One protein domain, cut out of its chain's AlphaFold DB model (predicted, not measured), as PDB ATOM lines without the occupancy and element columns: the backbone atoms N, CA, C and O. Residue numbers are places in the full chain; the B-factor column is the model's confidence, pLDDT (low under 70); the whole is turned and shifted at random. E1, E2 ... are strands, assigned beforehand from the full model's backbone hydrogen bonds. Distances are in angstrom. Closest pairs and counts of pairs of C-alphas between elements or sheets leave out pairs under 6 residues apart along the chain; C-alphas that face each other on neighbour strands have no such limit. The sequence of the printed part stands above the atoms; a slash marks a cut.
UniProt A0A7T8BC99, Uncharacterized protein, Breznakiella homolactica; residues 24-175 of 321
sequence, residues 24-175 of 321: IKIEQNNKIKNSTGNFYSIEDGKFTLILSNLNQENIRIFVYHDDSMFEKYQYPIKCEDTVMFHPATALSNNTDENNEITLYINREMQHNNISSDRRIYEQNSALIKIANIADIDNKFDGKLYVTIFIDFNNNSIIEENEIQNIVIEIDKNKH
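What this domain is: This is residues 24 to 175 of the 321 residues of an uncharacterized protein of Breznakiella homolactica (UniProt A0A7T8BC99). Two strongly twisted sheets lie face to face as a sandwich, their strands at 30 degrees to each other: a branched sheet of six strands, in which the long, bent E9 is shared by E4, E6 and E8, and a sheet of five strands. A long loop, residues 65 to 99, runs along the outside of this pair. The printed part has 152 residues and eleven named strands, E1 to E11 along the chain, with no named helix; the five-strand sheet is mixed, in the order E3, E11, E10, E5, E7. The class is all strand, though under half of the residues are in named elements. The whole is compact, with a radius of gyration of the C-alphas of 14.6 A, and rounded, spanning 38 by 36 by 33 A.

Where its parts are: Begin in the branched sheet with E9, residues 125 to 135: find C-alpha 125 at (31.968, -2.338, 42.216), from which it runs 28.8 A to C-alpha 135, with a bend of 59 degrees at residue 131. The same sheet holds E1, residues 24 to 28, E2, residues 31 to 33, E4, residues 47 to 52 and 16.1 A long, E6, residues 100 to 105 and 16.6 A long, and E8, residues 120 to 122. In the other sheet look for E3, residues 39 to 42, E5, residues 58 to 64 and 20.3 A long, E7, residues 110 to 114, E10, residues 143 to 151 and 25.4 A long, and E11, residues 163 to 170, which runs 22.5 A to C-alpha 170 at (48.879, 9.567, 28.510).

How they stand to each other: Start at E9: on one side is antiparallel E4, with N 130 and O 47 at 2.7 A; on the other side are parallel E6, with N 131 and O 101 at 2.8 A, and antiparallel E8, with N 127 and O 120 at 2.8 A, a hairpin with E9. On the other side of E4 from E9 is antiparallel E1, with N 25 and O 50 at 2.8 A, and E2 forms a hairpin with E1, with N 33 and O 26 at 2.8 A. In the other sheet E10 and E11 form a hairpin, with N 166 and O 146 at 2.8 A. E10 is antiparallel to E5, N 62 and O 147 at 2.8 A, and E5 to E7, N 112 and O 61 at 2.8 A; E3 is parallel to E11, N 42 and O 169 at 2.8 A. Between the sheets, the closest C-alphas of E5 and E6 are those of Tyr 64 and Ile 105, 5.8 A apart.

The domain as a whole: The two C-alphas farthest apart, those of Asn 153 and Asn 173, are 41.3 A apart. The printed part has no cut; the links E5 to E6 and E10 to E11 are long, and residues 77 to 78 in the one pair antiparallel with 157 to 158 in the other. Mean pLDDT of the printed part is 70.7, with 57 residues under 70, among them 79 to 99 and 101 to 120.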
ATOM      1  N   ILE A  24      32.525   2.282  33.521       88.12
ATOM      2  CA  ILE A  24      33.957   2.477  33.748       88.12
ATOM      3  C   ILE A  24      34.192   3.938  34.133       88.12
ATOM      4  O   ILE A  24      33.588   4.845  33.561       88.12
ATOM      5  N   LYS A  25      35.082   4.167  35.095       91.00
ATOM      6  CA  LYS A  25      35.688   5.466  35.403       91.00
ATOM      7  C   LYS A  25      37.185   5.267  35.614       91.00
ATOM      8  O   LYS A  25      37.622   4.183  36.000       91.00
ATOM      9  N   ILE A  26      37.956   6.327  35.408       91.88
ATOM     10  CA  ILE A  26      39.376   6.364  35.761       91.88
ATOM     11  C   ILE A  26      39.568   7.354  36.899       91.88
ATOM     12  O   ILE A  26      39.071   8.477  36.836       91.88
ATOM     13  N   GLU A  27      40.313   6.953  37.920       92.31
ATOM     14  CA  GLU A  27      40.833   7.840  38.953       92.31
ATOM     15  C   GLU A  27      42.350   7.979  38.807       92.31
ATOM     16  O   GLU A  27      43.053   7.007  38.550       92.31
ATOM     17  N   GLN A  28      42.878   9.182  39.012       90.44
ATOM     18  CA  GLN A  28      44.310   9.402  39.215       90.44
ATOM     19  C   GLN A  28      44.477  10.549  40.215       90.44
ATOM     20  O   GLN A  28      43.758  11.547  40.136       90.44
ATOM     21  N   ASN A  29      45.420  10.418  41.153       87.38
ATOM     22  CA  ASN A  29      45.682  11.411  42.204       87.38
ATOM     23  C   ASN A  29      44.413  11.795  43.001       87.38
ATOM     24  O   ASN A  29      44.140  12.975  43.231       87.38
ATOM     25  N   ASN A  30      43.635  10.776  43.395       84.25
ATOM     26  CA  ASN A  30      42.376  10.861  44.154       84.25
ATOM     27  C   ASN A  30      41.311  11.759  43.490       84.25
ATOM     28  O   ASN A  30      40.565  12.479  44.162       84.25
ATOM     29  N   LYS A  31      41.286  11.782  42.151       89.75
ATOM     30  CA  LYS A  31      40.321  12.527  41.336       89.75
ATOM     31  C   LYS A  31      39.827  11.665  40.184       89.75
ATOM     32  O   LYS A  31      40.629  11.178  39.386       89.75
ATOM     33  N   ILE A  32      38.506  11.550  40.061       90.56
ATOM     34  CA  ILE A  32      37.869  10.983  38.871       90.56
ATOM     35  C   ILE A  32      38.206  11.865  37.665       90.56
ATOM     36  O   ILE A  32      38.045  13.087  37.702       90.56
ATOM     37  N   LYS A  33      38.686  11.238  36.596       90.44
ATOM     38  CA  LYS A  33      38.970  11.867  35.309       90.44
ATOM     39  C   LYS A  33      37.685  11.899  34.487       90.44
ATOM     40  O   LYS A  33      37.035  10.871  34.306       90.44
ATOM     41  N   ASN A  34      37.332  13.080  33.988       81.12
ATOM     42  CA  ASN A  34      36.215  13.237  33.060       81.12
ATOM     43  C   ASN A  34      36.518  12.485  31.757       81.12
ATOM     44  O   ASN A  34      37.647  12.549  31.267       81.12
ATOM     45  N   SER A  35      35.509  11.827  31.187       85.00
ATOM     46  CA  SER A  35      35.603  11.201  29.872       85.00
ATOM     47  C   SER A  35      34.813  11.975  28.819       85.00
ATOM     48  O   SER A  35      33.830  12.656  29.122       85.00
ATOM     49  N   THR A  36      35.222  11.828  27.561       81.94
ATOM     50  CA  THR A  36      34.444  12.246  26.391       81.94
ATOM     51  C   THR A  36      33.957  10.975  25.703       81.94
ATOM     52  O   THR A  36      34.642  10.406  24.853       81.94
ATOM     53  N   GLY A  37      32.811  10.454  26.150       84.75
ATOM     54  CA  GLY A  37      32.387   9.091  25.819       84.75
ATOM     55  C   GLY A  37      33.335   8.062  26.444       84.75
ATOM     56  O   GLY A  37      33.581   8.105  27.649       84.75
ATOM     57  N   ASN A  38      33.900   7.174  25.624       84.88
ATOM     58  CA  ASN A  38      34.852   6.142  26.055       84.88
ATOM     59  C   ASN A  38      36.329   6.616  26.054       84.88
ATOM     60  O   ASN A  38      37.230   5.796  26.235       84.88
ATOM     61  N   PHE A  39      36.596   7.911  25.839       89.38
ATOM     62  CA  PHE A  39      37.948   8.489  25.826       89.38
ATOM     63  C   PHE A  39      38.287   9.205  27.144       89.38
ATOM     64  O   PHE A  39      37.498  10.023  27.619       89.38
ATOM     65  N   TYR A  40      39.478   8.949  27.686       91.56
ATOM     66  CA  TYR A  40      40.020   9.522  28.924       91.56
ATOM     67  C   TYR A  40      41.429  10.087  28.679       91.56
ATOM     68  O   TYR A  40      42.123   9.632  27.775       91.56
ATOM     69  N   SER A  41      41.887  11.030  29.512       90.50
ATOM     70  CA  SER A  41      43.249  11.589  29.436       90.50
ATOM     71  C   SER A  41      43.877  11.704  30.835       90.50
ATOM     72  O   SER A  41      43.253  12.224  31.770       90.50
ATOM     73  N   ILE A  42      45.092  11.172  31.009       89.50
ATOM     74  CA  ILE A  42      45.814  11.066  32.289       89.50
ATOM     75  C   ILE A  42      47.279  11.509  32.172       89.50
ATOM     76  O   ILE A  42      47.833  11.657  31.089       89.50
ATOM     77  N   GLU A  43      47.911  11.778  33.315       84.12
ATOM     78  CA  GLU A  43      49.233  12.414  33.343       84.12
ATOM     79  C   GLU A  43      50.411  11.438  33.282       84.12
ATOM     80  O   GLU A  43      51.516  11.874  33.001       84.12
ATOM     81  N   ASP A  44      50.213  10.151  33.560       82.62
ATOM     82  CA  ASP A  44      51.282   9.150  33.651       82.62
ATOM     83  C   ASP A  44      50.683   7.729  33.607       82.62
ATOM     84  O   ASP A  44      49.491   7.554  33.358       82.62
ATOM     85  N   GLY A  45      51.513   6.702  33.816       78.06
ATOM     86  CA  GLY A  45      51.089   5.297  33.783       78.06
ATOM     87  C   GLY A  45      50.404   4.771  35.053       78.06
ATOM     88  O   GLY A  45      50.146   3.569  35.103       78.06
ATOM     89  N   LYS A  46      50.138   5.610  36.067       86.19
ATOM     90  CA  LYS A  46      49.531   5.221  37.347       86.19
ATOM     91  C   LYS A  46      48.114   5.784  37.491       86.19
ATOM     92  O   LYS A  46      47.895   6.995  37.501       86.19
ATOM     93  N   PHE A  47      47.136   4.889  37.627       88.94
ATOM     94  CA  PHE A  47      45.709   5.217  37.712       88.94
ATOM     95  C   PHE A  47      44.903   4.052  38.303       88.94
ATOM     96  O   PHE A  47      45.361   2.916  38.293       88.94
ATOM     97  N   THR A  48      43.686   4.297  38.783       88.94
ATOM     98  CA  THR A  48      42.737   3.247  39.188       88.94
ATOM     99  C   THR A  48      41.631   3.141  38.143       88.94
ATOM    100  O   THR A  48      40.975   4.137  37.834       88.94
ATOM    101  N   LEU A  49      41.384   1.938  37.624       89.06
ATOM    102  CA  LEU A  49      40.152   1.617  36.904       89.06
ATOM    103  C   LEU A  49      39.062   1.287  37.923       89.06
ATOM    104  O   LEU A  49      39.229   0.398  38.759       89.06
ATOM    105  N   ILE A  50      37.955   2.017  37.851       89.12
ATOM    106  CA  ILE A  50      36.790   1.861  38.720       89.12
ATOM    107  C   ILE A  50      35.649   1.333  37.861       89.12
ATOM    108  O   ILE A  50      35.211   2.000  36.924       89.12
ATOM    109  N   LEU A  51      35.174   0.136  38.185       87.06
ATOM    110  CA  LEU A  51      34.102  -0.554  37.478       87.06
ATOM    111  C   LEU A  51      32.896  -0.645  38.413       87.06
ATOM    112  O   LEU A  51      33.016  -1.183  39.509       87.06
ATOM    113  N   SER A  52      31.745  -0.096  38.030       86.69
ATOM    114  CA  SER A  52      30.517  -0.096  38.851       86.69
ATOM    115  C   SER A  52      29.368  -0.832  38.158       86.69
ATOM    116  O   SER A  52      29.332  -0.855  36.932       86.69
ATOM    117  N   ASN A  53      28.408  -1.342  38.937       81.38
ATOM    118  CA  ASN A  53      27.273  -2.189  38.527       81.38
ATOM    119  C   ASN A  53      27.678  -3.624  38.122       81.38
ATOM    120  O   ASN A  53      27.241  -4.127  37.089       81.38
ATOM    121  N   LEU A  54      28.515  -4.275  38.937       75.81
ATOM    122  CA  LEU A  54      29.006  -5.646  38.721       75.81
ATOM    123  C   LEU A  54      28.386  -6.650  39.711       75.81
ATOM    124  O   LEU A  54      28.218  -6.314  40.885       75.81
ATOM    125  N   ASN A  55      28.138  -7.893  39.282       68.19
ATOM    126  CA  ASN A  55      27.597  -8.990  40.100       68.19
ATOM    127  C   ASN A  55      28.629 -10.115  40.327       68.19
ATOM    128  O   ASN A  55      28.367 -11.286  40.059       68.19
ATOM    129  N   GLN A  56      29.799  -9.767  40.874       61.09
ATOM    130  CA  GLN A  56      30.864 -10.715  41.262       61.09
ATOM    131  C   GLN A  56      31.448 -11.576  40.118       61.09
ATOM    132  O   GLN A  56      32.075 -12.602  40.378       61.09
ATOM    133  N   GLU A  57      31.304 -11.160  38.857       69.12
ATOM    134  CA  GLU A  57      31.819 -11.908  37.705       69.12
ATOM    135  C   GLU A  57      33.364 -11.907  37.611       69.12
ATOM    136  O   GLU A  57      34.070 -11.175  38.320       69.12
ATOM    137  N   ASN A  58      33.927 -12.713  36.702       70.50
ATOM    138  CA  ASN A  58      35.350 -12.654  36.368       70.50
ATOM    139  C   ASN A  58      35.634 -11.538  35.354       70.50
ATOM    140  O   ASN A  58      35.008 -11.465  34.300       70.50
ATOM    141  N   ILE A  59      36.598 -10.670  35.675       73.00
ATOM    142  CA  ILE A  59      36.937  -9.485  34.877       73.00
ATOM    143  C   ILE A  59      38.291  -9.708  34.214       73.00
ATOM    144  O   ILE A  59      39.281 -10.024  34.878       73.00
ATOM    145  N   ARG A  60      38.343  -9.504  32.901       75.31
ATOM    146  CA  ARG A  60      39.558  -9.616  32.092       75.31
ATOM    147  C   ARG A  60      39.779  -8.297  31.370       75.31
ATOM    148  O   ARG A  60      38.826  -7.688  30.889       75.31
ATOM    149  N   ILE A  61      41.027  -7.848  31.310       74.44
ATOM    150  CA  ILE A  61      41.383  -6.597  30.639       74.44
ATOM    151  C   ILE A  61      42.401  -6.898  29.547       74.44
ATOM    152  O   ILE A  61      43.451  -7.480  29.807       74.44
ATOM    153  N   PHE A  62      42.103  -6.500  28.318       73.81
ATOM    154  CA  PHE A  62      43.022  -6.603  27.191       73.81
ATOM    155  C   PHE A  62      43.564  -5.219  26.866       73.81
ATOM    156  O   PHE A  62      42.805  -4.252  26.848       73.81
ATOM    157  N   VAL A  63      44.874  -5.118  26.640       74.69
ATOM    158  CA  VAL A  63      45.559  -3.829  26.460       74.69
ATOM    159  C   VAL A  63      46.422  -3.864  25.205       74.69
ATOM    160  O   VAL A  63      47.115  -4.848  24.942       74.69
ATOM    161  N   TYR A  64      46.340  -2.805  24.403       75.19
ATOM    162  CA  TYR A  64      46.973  -2.718  23.088       75.19
ATOM    163  C   TYR A  64      47.237  -1.253  22.682       75.19
ATOM    164  O   TYR A  64      46.812  -0.312  23.353       75.19
ATOM    165  N   HIS A  65      48.013  -1.059  21.611       71.38
ATOM    166  CA  HIS A  65      48.571   0.241  21.192       71.38
ATOM    167  C   HIS A  65      48.020   0.751  19.838       71.38
ATOM    168  O   HIS A  65      48.608   1.639  19.228       71.38
ATOM    169  N   ASP A  66      46.987   0.098  19.298       72.81
ATOM    170  CA  ASP A  66      46.506   0.235  17.911       72.81
ATOM    171  C   ASP A  66      45.123  -0.434  17.819       72.81
ATOM    172  O   ASP A  66      45.018  -1.633  18.088       72.81
ATOM    173  N   ASP A  67      44.062   0.313  17.505       72.88
ATOM    174  CA  ASP A  67      42.675  -0.184  17.504       72.88
ATOM    175  C   ASP A  67      42.434  -1.315  16.494       72.88
ATOM    176  O   ASP A  67      41.734  -2.282  16.818       72.88
ATOM    177  N   SER A  68      43.128  -1.292  15.352       73.00
ATOM    178  CA  SER A  68      43.089  -2.364  14.347       73.00
ATOM    179  C   SER A  68      43.583  -3.725  14.868       73.00
ATOM    180  O   SER A  68      43.402  -4.754  14.214       73.00
ATOM    181  N   MET A  69      44.207  -3.783  16.053       69.62
ATOM    182  CA  MET A  69      44.567  -5.047  16.709       69.62
ATOM    183  C   MET A  69      43.348  -5.838  17.187       69.62
ATOM    184  O   MET A  69      43.428  -7.064  17.232       69.62
ATOM    185  N   PHE A  70      42.247  -5.165  17.536       70.75
ATOM    186  CA  PHE A  70      41.023  -5.815  18.009       70.75
ATOM    187  C   PHE A  70      40.102  -6.217  16.844       70.75
ATOM    188  O   PHE A  70      39.502  -7.287  16.867       70.75
ATOM    189  N   GLU A  71      40.076  -5.426  15.765       70.62
ATOM    190  CA  GLU A  71      39.280  -5.678  14.546       70.62
ATOM    191  C   GLU A  71      39.668  -6.961  13.780       70.62
ATOM    192  O   GLU A  71      38.970  -7.381  12.857       70.62
ATOM    193  N   LYS A  72      40.784  -7.603  14.146       70.12
ATOM    194  CA  LYS A  72      41.277  -8.854  13.542       70.12
ATOM    195  C   LYS A  72      40.506 -10.101  13.983       70.12
ATOM    196  O   LYS A  72      40.662 -11.148  13.355       70.12
ATOM    197  N   TYR A  73      39.722 -10.010  15.055       68.62
ATOM    198  CA  TYR A  73      38.994 -11.140  15.627       68.62
ATOM    199  C   TYR A  73      37.524 -11.155  15.187       68.62
ATOM    200  O   TYR A  73      36.933 -10.117  14.895       68.62
ATOM    201  N   GLN A  74      36.925 -12.345  15.149       74.81
ATOM    202  CA  GLN A  74      35.501 -12.542  14.867       74.81
ATOM    203  C   GLN A  74      34.830 -13.202  16.070       74.81
ATOM    204  O   GLN A  74      35.399 -14.111  16.674       74.81
ATOM    205  N   TYR A  75      33.629 -12.741  16.411       74.50
ATOM    206  CA  TYR A  75      32.848 -13.277  17.524       74.50
ATOM    207  C   TYR A  75      32.181 -14.622  17.172       74.50
ATOM    208  O   TYR A  75      31.747 -14.796  16.028       74.50
ATOM    209  N   PRO A  76      32.053 -15.560  18.132       78.50
ATOM    210  CA  PRO A  76      32.581 -15.509  19.500       78.50
ATOM    211  C   PRO A  76      34.103 -15.722  19.555       78.50
ATOM    212  O   PRO A  76      34.634 -16.648  18.938       78.50
ATOM    213  N   ILE A  77      34.813 -14.901  20.333       71.50
ATOM    214  CA  ILE A  77      36.278 -14.977  20.454       71.50
ATOM    215  C   ILE A  77      36.621 -15.843  21.668       71.50
ATOM    216  O   ILE A  77      36.324 -15.456  22.798       71.50
ATOM    217  N   LYS A  78      37.293 -16.990  21.505       70.19
ATOM    218  CA  LYS A  78      37.851 -17.687  22.680       70.19
ATOM    219  C   LYS A  78      39.090 -16.949  23.176       70.19
ATOM    220  O   LYS A  78      39.955 -16.587  22.383       70.19
ATOM    221  N   CYS A  79      39.253 -16.818  24.493       63.72
ATOM    222  CA  CYS A  79      40.468 -16.229  25.069       63.72
ATOM    223  C   CYS A  79      41.743 -17.012  24.694       63.72
ATOM    224  O   CYS A  79      42.823 -16.428  24.679       63.72
ATOM    225  N   GLU A  80      41.629 -18.308  24.375       57.94
ATOM    226  CA  GLU A  80      42.746 -19.137  23.894       57.94
ATOM    227  C   GLU A  80      43.167 -18.858  22.440       57.94
ATOM    228  O   GLU A  80      44.318 -19.117  22.097       57.94
ATOM    229  N   ASP A  81      42.269 -18.303  21.616       58.59
ATOM    230  CA  ASP A  81      42.543 -17.949  20.215       58.59
ATOM    231  C   ASP A  81      43.039 -16.491  20.072       58.59
ATOM    232  O   ASP A  81      43.560 -16.106  19.025       58.59
ATOM    233  N   THR A  82      42.932 -15.676  21.132       56.28
ATOM    234  CA  THR A  82      43.695 -14.418  21.250       56.28
ATOM    235  C   THR A  82      45.166 -14.729  21.524       56.28
ATOM    236  O   THR A  82      45.462 -15.701  22.216       56.28
ATOM    237  N   VAL A  83      46.101 -13.925  21.001       47.44
ATOM    238  CA  VAL A  83      47.549 -14.208  21.106       47.44
ATOM    239  C   VAL A  83      47.999 -14.246  22.572       47.44
ATOM    240  O   VAL A  83      48.198 -13.224  23.230       47.44
ATOM    241  N   MET A  84      48.110 -15.463  23.107       37.88
ATOM    242  CA  MET A  84      48.180 -15.679  24.545       37.88
ATOM    243  C   MET A  84      49.560 -15.409  25.154       37.88
ATOM    244  O   MET A  84      50.600 -15.801  24.634       37.88
ATOM    245  N   PHE A  85      49.504 -14.913  26.393       35.38
ATOM    246  CA  PHE A  85      50.532 -15.075  27.423       35.38
ATOM    247  C   PHE A  85      51.886 -14.378  27.182       35.38
ATOM    248  O   PHE A  85      52.894 -15.003  26.855       35.38
ATOM    249  N   HIS A  86      51.977 -13.112  27.606       32.69
ATOM    250  CA  HIS A  86      53.183 -12.704  28.330       32.69
ATOM    251  C   HIS A  86      52.998 -13.061  29.818       32.69
ATOM    252  O   HIS A  86      52.163 -12.446  30.485       32.69
ATOM    253  N   PRO A  87      53.736 -14.040  30.382       29.97
ATOM    254  CA  PRO A  87      53.445 -14.580  31.713       29.97
ATOM    255  C   PRO A  87      53.599 -13.564  32.853       29.97
ATOM    256  O   PRO A  87      53.115 -13.817  33.952       29.97
ATOM    257  N   ALA A  88      54.221 -12.402  32.618       32.25
ATOM    258  CA  ALA A  88      54.375 -11.355  33.629       32.25
ATOM    259  C   ALA A  88      53.041 -10.884  34.248       32.25
ATOM    260  O   ALA A  88      53.008 -10.611  35.447       32.25
ATOM    261  N   THR A  89      51.930 -10.878  33.496       35.91
ATOM    262  CA  THR A  89      50.599 -10.530  34.039       35.91
ATOM    263  C   THR A  89      50.110 -11.560  35.062       35.91
ATOM    264  O   THR A  89      49.533 -11.201  36.088       35.91
ATOM    265  N   ALA A  90      50.396 -12.848  34.856       32.00
ATOM    266  CA  ALA A  90      50.119 -13.912  35.821       32.00
ATOM    267  C   ALA A  90      51.158 -13.983  36.963       32.00
ATOM    268  O   ALA A  90      50.901 -14.613  37.984       32.00
ATOM    269  N   LEU A  91      52.321 -13.336  36.817       32.78
ATOM    270  CA  LEU A  91      53.460 -13.469  37.732       32.78
ATOM    271  C   LEU A  91      53.615 -12.344  38.775       32.78
ATOM    272  O   LEU A  91      54.568 -12.430  39.553       32.78
ATOM    273  N   SER A  92      52.718 -11.359  38.896       35.75
ATOM    274  CA  SER A  92      52.622 -10.602  40.159       35.75
ATOM    275  C   SER A  92      51.972 -11.481  41.239       35.75
ATOM    276  O   SER A  92      50.917 -12.080  41.019       35.75
ATOM    277  N   ASN A  93      52.650 -11.630  42.382       35.69
ATOM    278  CA  ASN A  93      52.232 -12.528  43.464       35.69
ATOM    279  C   ASN A  93      50.945 -12.028  44.148       35.69
ATOM    280  O   ASN A  93      50.710 -10.824  44.213       35.69
ATOM    281  N   ASN A  94      50.203 -12.933  44.795       38.66
ATOM    282  CA  ASN A  94      49.091 -12.620  45.711       38.66
ATOM    283  C   ASN A  94      49.574 -12.007  47.055       38.66
ATOM    284  O   ASN A  94      49.093 -12.377  48.124       38.66
ATOM    285  N   THR A  95      50.604 -11.157  47.021       39.53
ATOM    286  CA  THR A  95      51.321 -10.633  48.198       39.53
ATOM    287  C   THR A  95      51.842  -9.205  47.977       39.53
ATOM    288  O   THR A  95      52.875  -8.841  48.536       39.53
ATOM    289  N   ASP A  96      51.195  -8.418  47.118       43.78
ATOM    290  CA  ASP A  96      51.386  -6.965  47.099       43.78
ATOM    291  C   ASP A  96      50.387  -6.360  48.093       43.78
ATOM    292  O   ASP A  96      49.179  -6.491  47.905       43.78
ATOM    293  N   GLU A  97      50.876  -5.723  49.159       42.81
ATOM    294  CA  GLU A  97      50.039  -5.186  50.245       42.81
ATOM    295  C   GLU A  97      49.031  -4.119  49.772       42.81
ATOM    296  O   GLU A  97      48.104  -3.779  50.508       42.81
ATOM    297  N   ASN A  98      49.177  -3.603  48.545       53.75
ATOM    298  CA  ASN A  98      48.270  -2.628  47.947       53.75
ATOM    299  C   ASN A  98      47.433  -3.154  46.771       53.75
ATOM    300  O   ASN A  98      46.552  -2.411  46.325       53.75
ATOM    301  N   ASN A  99      47.646  -4.389  46.295       65.62
ATOM    302  CA  ASN A  99      46.977  -4.965  45.118       65.62
ATOM    303  C   ASN A  99      47.096  -4.110  43.835       65.62
ATOM    304  O   ASN A  99      46.114  -3.903  43.119       65.62
ATOM    305  N   GLU A 100      48.291  -3.596  43.529       70.62
ATOM    306  CA  GLU A 100      48.537  -2.898  42.260       70.62
ATOM    307  C   GLU A 100      49.001  -3.856  41.143       70.62
ATOM    308  O   GLU A 100      49.641  -4.879  41.391       70.62
ATOM    309  N   ILE A 101      48.679  -3.533  39.885       69.69
ATOM    310  CA  ILE A 101      49.097  -4.297  38.698       69.69
ATOM    311  C   ILE A 101      49.887  -3.425  37.714       69.69
ATOM    312  O   ILE A 101      49.715  -2.212  37.657       69.69
ATOM    313  N   THR A 102      50.751  -4.042  36.908       69.94
ATOM    314  CA  THR A 102      51.397  -3.384  35.759       69.94
ATOM    315  C   THR A 102      50.730  -3.866  34.479       69.94
ATOM    316  O   THR A 102      50.638  -5.076  34.270       69.94
ATOM    317  N   LEU A 103      50.277  -2.940  33.633       69.19
ATOM    318  CA  LEU A 103      49.742  -3.273  32.312       69.19
ATOM    319  C   LEU A 103      50.899  -3.392  31.321       69.19
ATOM    320  O   LEU A 103      51.646  -2.439  31.109       69.19
ATOM    321  N   TYR A 104      51.056  -4.558  30.709       64.75
ATOM    322  CA  TYR A 104      52.057  -4.764  29.663       64.75
ATOM    323  C   TYR A 104      51.460  -4.416  28.294       64.75
ATOM    324  O   TYR A 104      50.273  -4.647  28.056       64.75
ATOM    325  N   ILE A 105      52.280  -3.846  27.404       63.09
ATOM    326  CA  ILE A 105      51.910  -3.580  26.008       63.09
ATOM    327  C   ILE A 105      53.018  -4.029  25.054       63.09
ATOM    328  O   ILE A 105      54.107  -3.456  25.009       63.09
ATOM    329  N   ASN A 106      52.736  -5.078  24.277       54.38
ATOM    330  CA  ASN A 106      53.503  -5.458  23.092       54.38
ATOM    331  C   ASN A 106      52.737  -6.454  22.200       54.38
ATOM    332  O   ASN A 106      51.874  -7.161  22.700       54.38
ATOM    333  N   ARG A 107      53.108  -6.509  20.914       47.44
ATOM    334  CA  ARG A 107      52.682  -7.415  19.825       47.44
ATOM    335  C   ARG A 107      51.487  -8.317  20.137       47.44
ATOM    336  O   ARG A 107      51.643  -9.390  20.706       47.44
ATOM    337  N   GLU A 108      50.351  -7.883  19.596       50.19
ATOM    338  CA  GLU A 108      49.081  -8.610  19.557       50.19
ATOM    339  C   GLU A 108      48.401  -8.698  20.943       50.19
ATOM    340  O   GLU A 108      48.998  -8.439  21.984       50.19
ATOM    341  N   MET A 109      47.076  -8.858  20.932       47.25
ATOM    342  CA  MET A 109      46.148  -8.464  22.010       47.25
ATOM    343  C   MET A 109      46.496  -9.039  23.403       47.25
ATOM    344  O   MET A 109      46.198 -10.196  23.696       47.25
ATOM    345  N   GLN A 110      47.075  -8.228  24.302       54.00
ATOM    346  CA  GLN A 110      47.595  -8.734  25.580       54.00
ATOM    347  C   GLN A 110      46.520  -8.924  26.654       54.00
ATOM    348  O   GLN A 110      46.019  -7.961  27.235       54.00
ATOM    349  N   HIS A 111      46.237 -10.184  26.984       51.00
ATOM    350  CA  HIS A 111      45.361 -10.584  28.086       51.00
ATOM    351  C   HIS A 111      45.994 -10.330  29.471       51.00
ATOM    352  O   HIS A 111      46.938 -11.008  29.893       51.00
ATOM    353  N   ASN A 112      45.420  -9.388  30.219       54.53
ATOM    354  CA  ASN A 112      45.665  -9.178  31.642       54.53
ATOM    355  C   ASN A 112      44.511  -9.843  32.413       54.53
ATOM    356  O   ASN A 112      43.411  -9.297  32.512       54.53
ATOM    357  N   ASN A 113      44.754 -11.043  32.947       53.28
ATOM    358  CA  ASN A 113      43.793 -11.722  33.817       53.28
ATOM    359  C   ASN A 113      43.801 -11.072  35.212       53.28
ATOM    360  O   ASN A 113      44.864 -10.946  35.835       53.28
ATOM    361  N   ILE A 114      42.629 -10.670  35.711       58.81
ATOM    362  CA  ILE A 114      42.484  -9.961  36.985       58.81
ATOM    363  C   ILE A 114      41.639 -10.813  37.935       58.81
ATOM    364  O   ILE A 114      40.409 -10.726  37.999       58.81
ATOM    365  N   SER A 115      42.342 -11.650  38.700       57.34
ATOM    366  CA  SER A 115      41.761 -12.485  39.752       57.34
ATOM    367  C   SER A 115      40.945 -11.667  40.759       57.34
ATOM    368  O   SER A 115      41.097 -10.450  40.886       57.34
ATOM    369  N   SER A 116      40.070 -12.348  41.500       58.22
ATOM    370  CA  SER A 116      39.403 -11.811  42.698       58.22
ATOM    371  C   SER A 116      40.370 -11.053  43.605       58.22
ATOM    372  O   SER A 116      40.079  -9.947  44.044       58.22
ATOM    373  N   ASP A 117      41.541 -11.642  43.824       56.47
ATOM    374  CA  ASP A 117      42.492 -11.253  44.863       56.47
ATOM    375  C   ASP A 117      43.197  -9.927  44.548       56.47
ATOM    376  O   ASP A 117      43.719  -9.286  45.452       56.47
ATOM    377  N   ARG A 118      43.189  -9.507  43.274       58.22
ATOM    378  CA  ARG A 118      43.750  -8.239  42.774       58.22
ATOM    379  C   ARG A 118      42.696  -7.138  42.612       58.22
ATOM    380  O   ARG A 118      43.017  -6.051  42.138       58.22
ATOM    381  N   ARG A 119      41.437  -7.414  42.964       69.69
ATOM    382  CA  ARG A 119      40.324  -6.458  42.928       69.69
ATOM    383  C   ARG A 119      39.982  -6.035  44.348       69.69
ATOM    384  O   ARG A 119      39.875  -6.869  45.241       69.69
ATOM    385  N   ILE A 120      39.772  -4.739  44.554       69.25
ATOM    386  CA  ILE A 120      39.158  -4.239  45.787       69.25
ATOM    387  C   ILE A 120      37.673  -4.055  45.487       69.25
ATOM    388  O   ILE A 120      37.321  -3.313  44.573       69.25
ATOM    389  N   TYR A 121      36.813  -4.759  46.216       71.19
ATOM    390  CA  TYR A 121      35.366  -4.669  46.042       71.19
ATOM    391  C   TYR A 121      34.772  -3.629  46.988       71.19
ATOM    392  O   TYR A 121      34.960  -3.710  48.203       71.19
ATOM    393  N   GLU A 122      33.976  -2.719  46.438       70.06
ATOM    394  CA  GLU A 122      32.929  -2.026  47.189       70.06
ATOM    395  C   GLU A 122      31.569  -2.601  46.745       70.06
ATOM    396  O   GLU A 122      31.504  -3.545  45.952       70.06
ATOM    397  N   GLN A 123      30.454  -2.091  47.272       75.38
ATOM    398  CA  GLN A 123      29.136  -2.645  46.939       75.38
ATOM    399  C   GLN A 123      28.828  -2.482  45.441       75.38
ATOM    400  O   GLN A 123      28.687  -1.370  44.937       75.38
ATOM    401  N   ASN A 124      28.721  -3.617  44.742       76.88
ATOM    402  CA  ASN A 124      28.518  -3.738  43.294       76.88
ATOM    403  C   ASN A 124      29.599  -3.034  42.442       76.88
ATOM    404  O   ASN A 124      29.315  -2.595  41.323       76.88
ATOM    405  N   SER A 125      30.835  -2.921  42.947       81.94
ATOM    406  CA  SER A 125      31.968  -2.338  42.216       81.94
ATOM    407  C   SER A 125      33.248  -3.177  42.325       81.94
ATOM    408  O   SER A 125      33.387  -4.028  43.204       81.94
ATOM    409  N   ALA A 126      34.196  -2.922  41.424       82.50
ATOM    410  CA  ALA A 126      35.570  -3.400  41.510       82.50
ATOM    411  C   ALA A 126      36.545  -2.258  41.188       82.50
ATOM    412  O   ALA A 126      36.422  -1.593  40.157       82.50
ATOM    413  N   LEU A 127      37.529  -2.060  42.064       84.31
ATOM    414  CA  LEU A 127      38.650  -1.143  41.881       84.31
ATOM    415  C   LEU A 127      39.888  -1.952  41.478       84.31
ATOM    416  O   LEU A 127      40.222  -2.953  42.119       84.31
ATOM    417  N   ILE A 128      40.571  -1.505  40.427       82.94
ATOM    418  CA  ILE A 128      41.754  -2.141  39.840       82.94
ATOM    419  C   ILE A 128      42.848  -1.075  39.753       82.94
ATOM    420  O   ILE A 128      42.781  -0.174  38.916       82.94
ATOM    421  N   LYS A 129      43.847  -1.144  40.638       83.06
ATOM    422  CA  LYS A 129      44.943  -0.165  40.693       83.06
ATOM    423  C   LYS A 129      46.030  -0.513  39.678       83.06
ATOM    424  O   LYS A 129      46.634  -1.577  39.762       83.06
ATOM    425  N   ILE A 130      46.328   0.402  38.765       81.69
ATOM    426  CA  ILE A 130      47.453   0.316  37.835       81.69
ATOM    427  C   ILE A 130      48.636   1.076  38.436       81.69
ATOM    428  O   ILE A 130      48.555   2.284  38.650       81.69
ATOM    429  N   ALA A 131      49.736   0.376  38.710       76.12
ATOM    430  CA  ALA A 131      50.986   0.967  39.180       76.12
ATOM    431  C   ALA A 131      51.774   1.626  38.042       76.12
ATOM    432  O   ALA A 131      52.339   2.699  38.224       76.12
ATOM    433  N   ASN A 132      51.858   0.934  36.902       71.62
ATOM    434  CA  ASN A 132      52.706   1.274  35.763       71.62
ATOM    435  C   ASN A 132      52.137   0.691  34.461       71.62
ATOM    436  O   ASN A 132      51.338  -0.251  34.471       71.62
ATOM    437  N   ILE A 133      52.664   1.183  33.340       71.94
ATOM    438  CA  ILE A 133      52.550   0.556  32.020       71.94
ATOM    439  C   ILE A 133      53.961   0.155  31.570       71.94
ATOM    440  O   ILE A 133      54.913   0.897  31.807       71.94
ATOM    441  N   ALA A 134      54.105  -1.015  30.952       66.00
ATOM    442  CA  ALA A 134      55.382  -1.557  30.497       66.00
ATOM    443  C   ALA A 134      55.379  -1.766  28.974       66.00
ATOM    444  O   ALA A 134      54.839  -2.753  28.467       66.00
ATOM    445  N   ASP A 135      55.999  -0.826  28.259       60.25
ATOM    446  CA  ASP A 135      56.199  -0.877  26.808       60.25
ATOM    447  C   ASP A 135      57.484  -1.638  26.461       60.25
ATOM    448  O   ASP A 135      58.590  -1.156  26.714       60.25
ATOM    449  N   ILE A 136      57.326  -2.843  25.906       55.69
ATOM    450  CA  ILE A 136      58.439  -3.770  25.637       55.69
ATOM    451  C   ILE A 136      59.039  -3.556  24.232       55.69
ATOM    452  O   ILE A 136      60.233  -3.782  24.046       55.69
ATOM    453  N   ASP A 137      58.250  -3.105  23.247       54.56
ATOM    454  CA  ASP A 137      58.736  -2.832  21.874       54.56
ATOM    455  C   ASP A 137      59.178  -1.369  21.671       54.56
ATOM    456  O   ASP A 137      59.690  -1.043  20.598       54.56
ATOM    457  N   ASN A 138      58.959  -0.487  22.656       60.44
ATOM    458  CA  ASN A 138      59.069   0.970  22.514       60.44
ATOM    459  C   ASN A 138      58.122   1.498  21.406       60.44
ATOM    460  O   ASN A 138      58.527   2.218  20.487       60.44
ATOM    461  N   LYS A 139      56.851   1.082  21.470       62.97
ATOM    462  CA  LYS A 139      55.786   1.386  20.496       62.97
ATOM    463  C   LYS A 139      54.694   2.320  21.004       62.97
ATOM    464  O   LYS A 139      53.834   2.693  20.211       62.97
ATOM    465  N   PHE A 140      54.691   2.692  22.282       71.38
ATOM    466  CA  PHE A 140      53.606   3.458  22.883       71.38
ATOM    467  C   PHE A 140      53.437   4.826  22.195       71.38
ATOM    468  O   PHE A 140      54.262   5.741  22.318       71.38
ATOM    469  N   ASP A 141      52.349   4.975  21.434       74.69
ATOM    470  CA  ASP A 141      52.059   6.169  20.635       74.69
ATOM    471  C   ASP A 141      51.524   7.333  21.490       74.69
ATOM    472  O   ASP A 141      51.559   8.478  21.038       74.69
ATOM    473  N   GLY A 142      51.195   7.064  22.758       80.06
ATOM    474  CA  GLY A 142      50.591   7.991  23.718       80.06
ATOM    475  C   GLY A 142      49.160   7.597  24.086       80.06
ATOM    476  O   GLY A 142      48.603   8.165  25.021       80.06
ATOM    477  N   LYS A 143      48.576   6.615  23.390       87.12
ATOM    478  CA  LYS A 143      47.243   6.076  23.637       87.12
ATOM    479  C   LYS A 143      47.326   4.620  24.070       87.12
ATOM    480  O   LYS A 143      47.969   3.780  23.444       87.12
ATOM    481  N   LEU A 144      46.631   4.324  25.156       85.19
ATOM    482  CA  LEU A 144      46.389   2.980  25.639       85.19
ATOM    483  C   LEU A 144      44.962   2.595  25.252       85.19
ATOM    484  O   LEU A 144      44.001   3.181  25.752       85.19
ATOM    485  N   TYR A 145      44.821   1.627  24.355       84.50
ATOM    486  CA  TYR A 145      43.527   1.054  24.007       84.50
ATOM    487  C   TYR A 145      43.260  -0.118  24.952       84.50
ATOM    488  O   TYR A 145      44.151  -0.939  25.196       84.50
ATOM    489  N   VAL A 146      42.063  -0.160  25.536       83.62
ATOM    490  CA  VAL A 146      41.722  -1.099  26.609       83.62
ATOM    491  C   VAL A 146      40.334  -1.690  26.375       83.62
ATOM    492  O   VAL A 146      39.335  -0.973  26.433       83.62
ATOM    493  N   THR A 147      40.258  -3.006  26.182       81.31
ATOM    494  CA  THR A 147      39.000  -3.766  26.239       81.31
ATOM    495  C   THR A 147      38.824  -4.322  27.640       81.31
ATOM    496  O   THR A 147      39.708  -5.013  28.145       81.31
ATOM    497  N   ILE A 148      37.671  -4.088  28.255       81.88
ATOM    498  CA  ILE A 148      37.257  -4.775  29.479       81.88
ATOM    499  C   ILE A 148      36.184  -5.793  29.101       81.88
ATOM    500  O   ILE A 148      35.190  -5.433  28.481       81.88
ATOM    501  N   PHE A 149      36.404  -7.054  29.460       78.50
ATOM    502  CA  PHE A 149      35.509  -8.183  29.221       78.50
ATOM    503  C   PHE A 149      35.021  -8.732  30.566       78.50
ATOM    504  O   PHE A 149      35.824  -8.923  31.489       78.50
ATOM    505  N   ILE A 150      33.715  -8.993  30.667       74.88
ATOM    506  CA  ILE A 150      33.115  -9.712  31.792       74.88
ATOM    507  C   ILE A 150      32.775 -11.141  31.362       74.88
ATOM    508  O   ILE A 150      31.867 -11.369  30.572       74.88
ATOM    509  N   ASP A 151      33.472 -12.108  31.951       71.44
ATOM    510  CA  ASP A 151      33.252 -13.541  31.759       71.44
ATOM    511  C   ASP A 151      32.090 -14.003  32.659       71.44
ATOM    512  O   ASP A 151      32.295 -14.652  33.691       71.44
ATOM    513  N   PHE A 152      30.858 -13.613  32.298       70.75
ATOM    514  CA  PHE A 152      29.627 -13.950  33.037       70.75
ATOM    515  C   PHE A 152      29.449 -15.467  33.201       70.75
ATOM    516  O   PHE A 152      28.936 -15.947  34.211       70.75
ATOM    517  N   ASN A 153      29.881 -16.219  32.189       68.88
ATOM    518  CA  ASN A 153      29.665 -17.654  32.059       68.88
ATOM    519  C   ASN A 153      30.818 -18.502  32.634       68.88
ATOM    520  O   ASN A 153      30.697 -19.725  32.703       68.88
ATOM    521  N   ASN A 154      31.927 -17.873  33.054       70.25
ATOM    522  CA  ASN A 154      33.184 -18.520  33.458       70.25
ATOM    523  C   ASN A 154      33.729 -19.524  32.420       70.25
ATOM    524  O   ASN A 154      34.377 -20.514  32.769       70.25
ATOM    525  N   ASN A 155      33.454 -19.278  31.137       70.44
ATOM    526  CA  ASN A 155      33.770 -20.173  30.022       70.44
ATOM    527  C   ASN A 155      34.993 -19.707  29.208       70.44
ATOM    528  O   ASN A 155      35.489 -20.467  28.380       70.44
ATOM    529  N   SER A 156      35.526 -18.503  29.468       70.19
ATOM    530  CA  SER A 156      36.609 -17.877  28.685       70.19
ATOM    531  C   SER A 156      36.273 -17.618  27.203       70.19
ATOM    532  O   SER A 156      37.188 -17.500  26.382       70.19
ATOM    533  N   ILE A 157      34.990 -17.521  26.856       74.12
ATOM    534  CA  ILE A 157      34.493 -17.146  25.529       74.12
ATOM    535  C   ILE A 157      33.962 -15.718  25.636       74.12
ATOM    536  O   ILE A 157      33.221 -15.418  26.560       74.12
ATOM    537  N   ILE A 158      34.380 -14.854  24.717       74.38
ATOM    538  CA  ILE A 158      33.983 -13.451  24.638       74.38
ATOM    539  C   ILE A 158      32.884 -13.331  23.580       74.38
ATOM    540  O   ILE A 158      33.161 -13.548  22.396       74.38
ATOM    541  N   GLU A 159      31.675 -12.952  23.982       79.25
ATOM    542  CA  GLU A 159      30.616 -12.510  23.067       79.25
ATOM    543  C   GLU A 159      30.669 -10.984  22.838       79.25
ATOM    544  O   GLU A 159      31.202 -10.223  23.651       79.25
ATOM    545  N   GLU A 160      30.097 -10.502  21.729       78.88
ATOM    546  CA  GLU A 160      30.153  -9.082  21.322       78.88
ATOM    547  C   GLU A 160      29.538  -8.136  22.373       78.88
ATOM    548  O   GLU A 160      30.028  -7.032  22.604       78.88
ATOM    549  N   ASN A 161      28.497  -8.598  23.072       76.88
ATOM    550  CA  ASN A 161      27.807  -7.860  24.133       76.88
ATOM    551  C   ASN A 161      28.497  -7.901  25.511       76.88
ATOM    552  O   ASN A 161      28.039  -7.216  26.424       76.88
ATOM    553  N   GLU A 162      29.554  -8.696  25.702       76.44
ATOM    554  CA  GLU A 162      30.216  -8.880  27.009       76.44
ATOM    555  C   GLU A 162      31.416  -7.932  27.226       76.44
ATOM    556  O   GLU A 162      32.058  -7.968  28.283       76.44
ATOM    557  N   ILE A 163      31.714  -7.064  26.248       79.81
ATOM    558  CA  ILE A 163      32.856  -6.139  26.270       79.81
ATOM    559  C   ILE A 163      32.474  -4.654  26.390       79.81
ATOM    560  O   ILE A 163      31.432  -4.210  25.911       79.81
ATOM    561  N   GLN A 164      33.390  -3.848  26.934       84.94
ATOM    562  CA  GLN A 164      33.442  -2.401  26.711       84.94
ATOM    563  C   GLN A 164      34.872  -1.961  26.357       84.94
ATOM    564  O   GLN A 164      35.819  -2.227  27.095       84.94
ATOM    565  N   ASN A 165      35.015  -1.236  25.243       85.50
ATOM    566  CA  ASN A 165      36.282  -0.656  24.783       85.50
ATOM    567  C   ASN A 165      36.426   0.803  25.236       85.50
ATOM    568  O   ASN A 165      35.508   1.602  25.031       85.50
ATOM    569  N   ILE A 166      37.588   1.168  25.786       89.12
ATOM    570  CA  ILE A 166      37.976   2.544  26.130       89.12
ATOM    571  C   ILE A 166      39.353   2.903  25.561       89.12
ATOM    572  O   ILE A 166      40.160   2.032  25.237       89.12
ATOM    573  N   VAL A 167      39.629   4.205  25.476       90.19
ATOM    574  CA  VAL A 167      40.931   4.750  25.065       90.19
ATOM    575  C   VAL A 167      41.423   5.721  26.132       90.19
ATOM    576  O   VAL A 167      40.665   6.574  26.596       90.19
ATOM    577  N   ILE A 168      42.688   5.589  26.523       90.31
ATOM    578  CA  ILE A 168      43.328   6.386  27.569       90.31
ATOM    579  C   ILE A 168      44.554   7.075  26.970       90.31
ATOM    580  O   ILE A 168      45.539   6.421  26.637       90.31
ATOM    581  N   GLU A 169      44.508   8.392  26.824       90.75
ATOM    582  CA  GLU A 169      45.658   9.205  26.427       90.75
ATOM    583  C   GLU A 169      46.555   9.509  27.636       90.75
ATOM    584  O   GLU A 169      46.056   9.771  28.733       90.75
ATOM    585  N   ILE A 170      47.875   9.454  27.445       87.56
ATOM    586  CA  ILE A 170      48.879   9.567  28.510       87.56
ATOM    587  C   ILE A 170      50.031  10.477  28.067       87.56
ATOM    588  O   ILE A 170      50.618  10.284  27.000       87.56
ATOM    589  N   ASP A 171      50.410  11.437  28.915       80.12
ATOM    590  CA  ASP A 171      51.572  12.303  28.676       80.12
ATOM    591  C   ASP A 171      52.892  11.506  28.705       80.12
ATOM    592  O   ASP A 171      53.460  11.200  29.760       80.12
ATOM    593  N   LYS A 172      53.424  11.204  27.512       68.25
ATOM    594  CA  LYS A 172      54.705  10.500  27.328       68.25
ATOM    595  C   LYS A 172      55.871  11.119  28.087       68.25
ATOM    596  O   LYS A 172      56.789  10.399  28.457       68.25
ATOM    597  N   ASN A 173      55.867  12.437  28.288       66.94
ATOM    598  CA  ASN A 173      56.992  13.148  28.896       66.94
ATOM    599  C   ASN A 173      57.086  12.885  30.409       66.94
ATOM    600  O   ASN A 173      58.140  13.094  31.007       66.94
ATOM    601  N   LYS A 174      55.988  12.418  31.015       65.12
ATOM    602  CA  LYS A 174      55.883  12.012  32.423       65.12
ATOM    603  C   LYS A 174      55.894  10.491  32.606       65.12
ATOM    604  O   LYS A 174      56.229  10.012  33.687       65.12
ATOM    605  N   HIS A 175      55.540   9.725  31.573       59.88
ATOM    606  CA  HIS A 175      55.517   8.265  31.618       59.88
ATOM    607  C   HIS A 175      56.930   7.651  31.727       59.88
ATOM    608  O   HIS A 175      57.760   7.798  30.832       59.88
TER     609      HIS A 175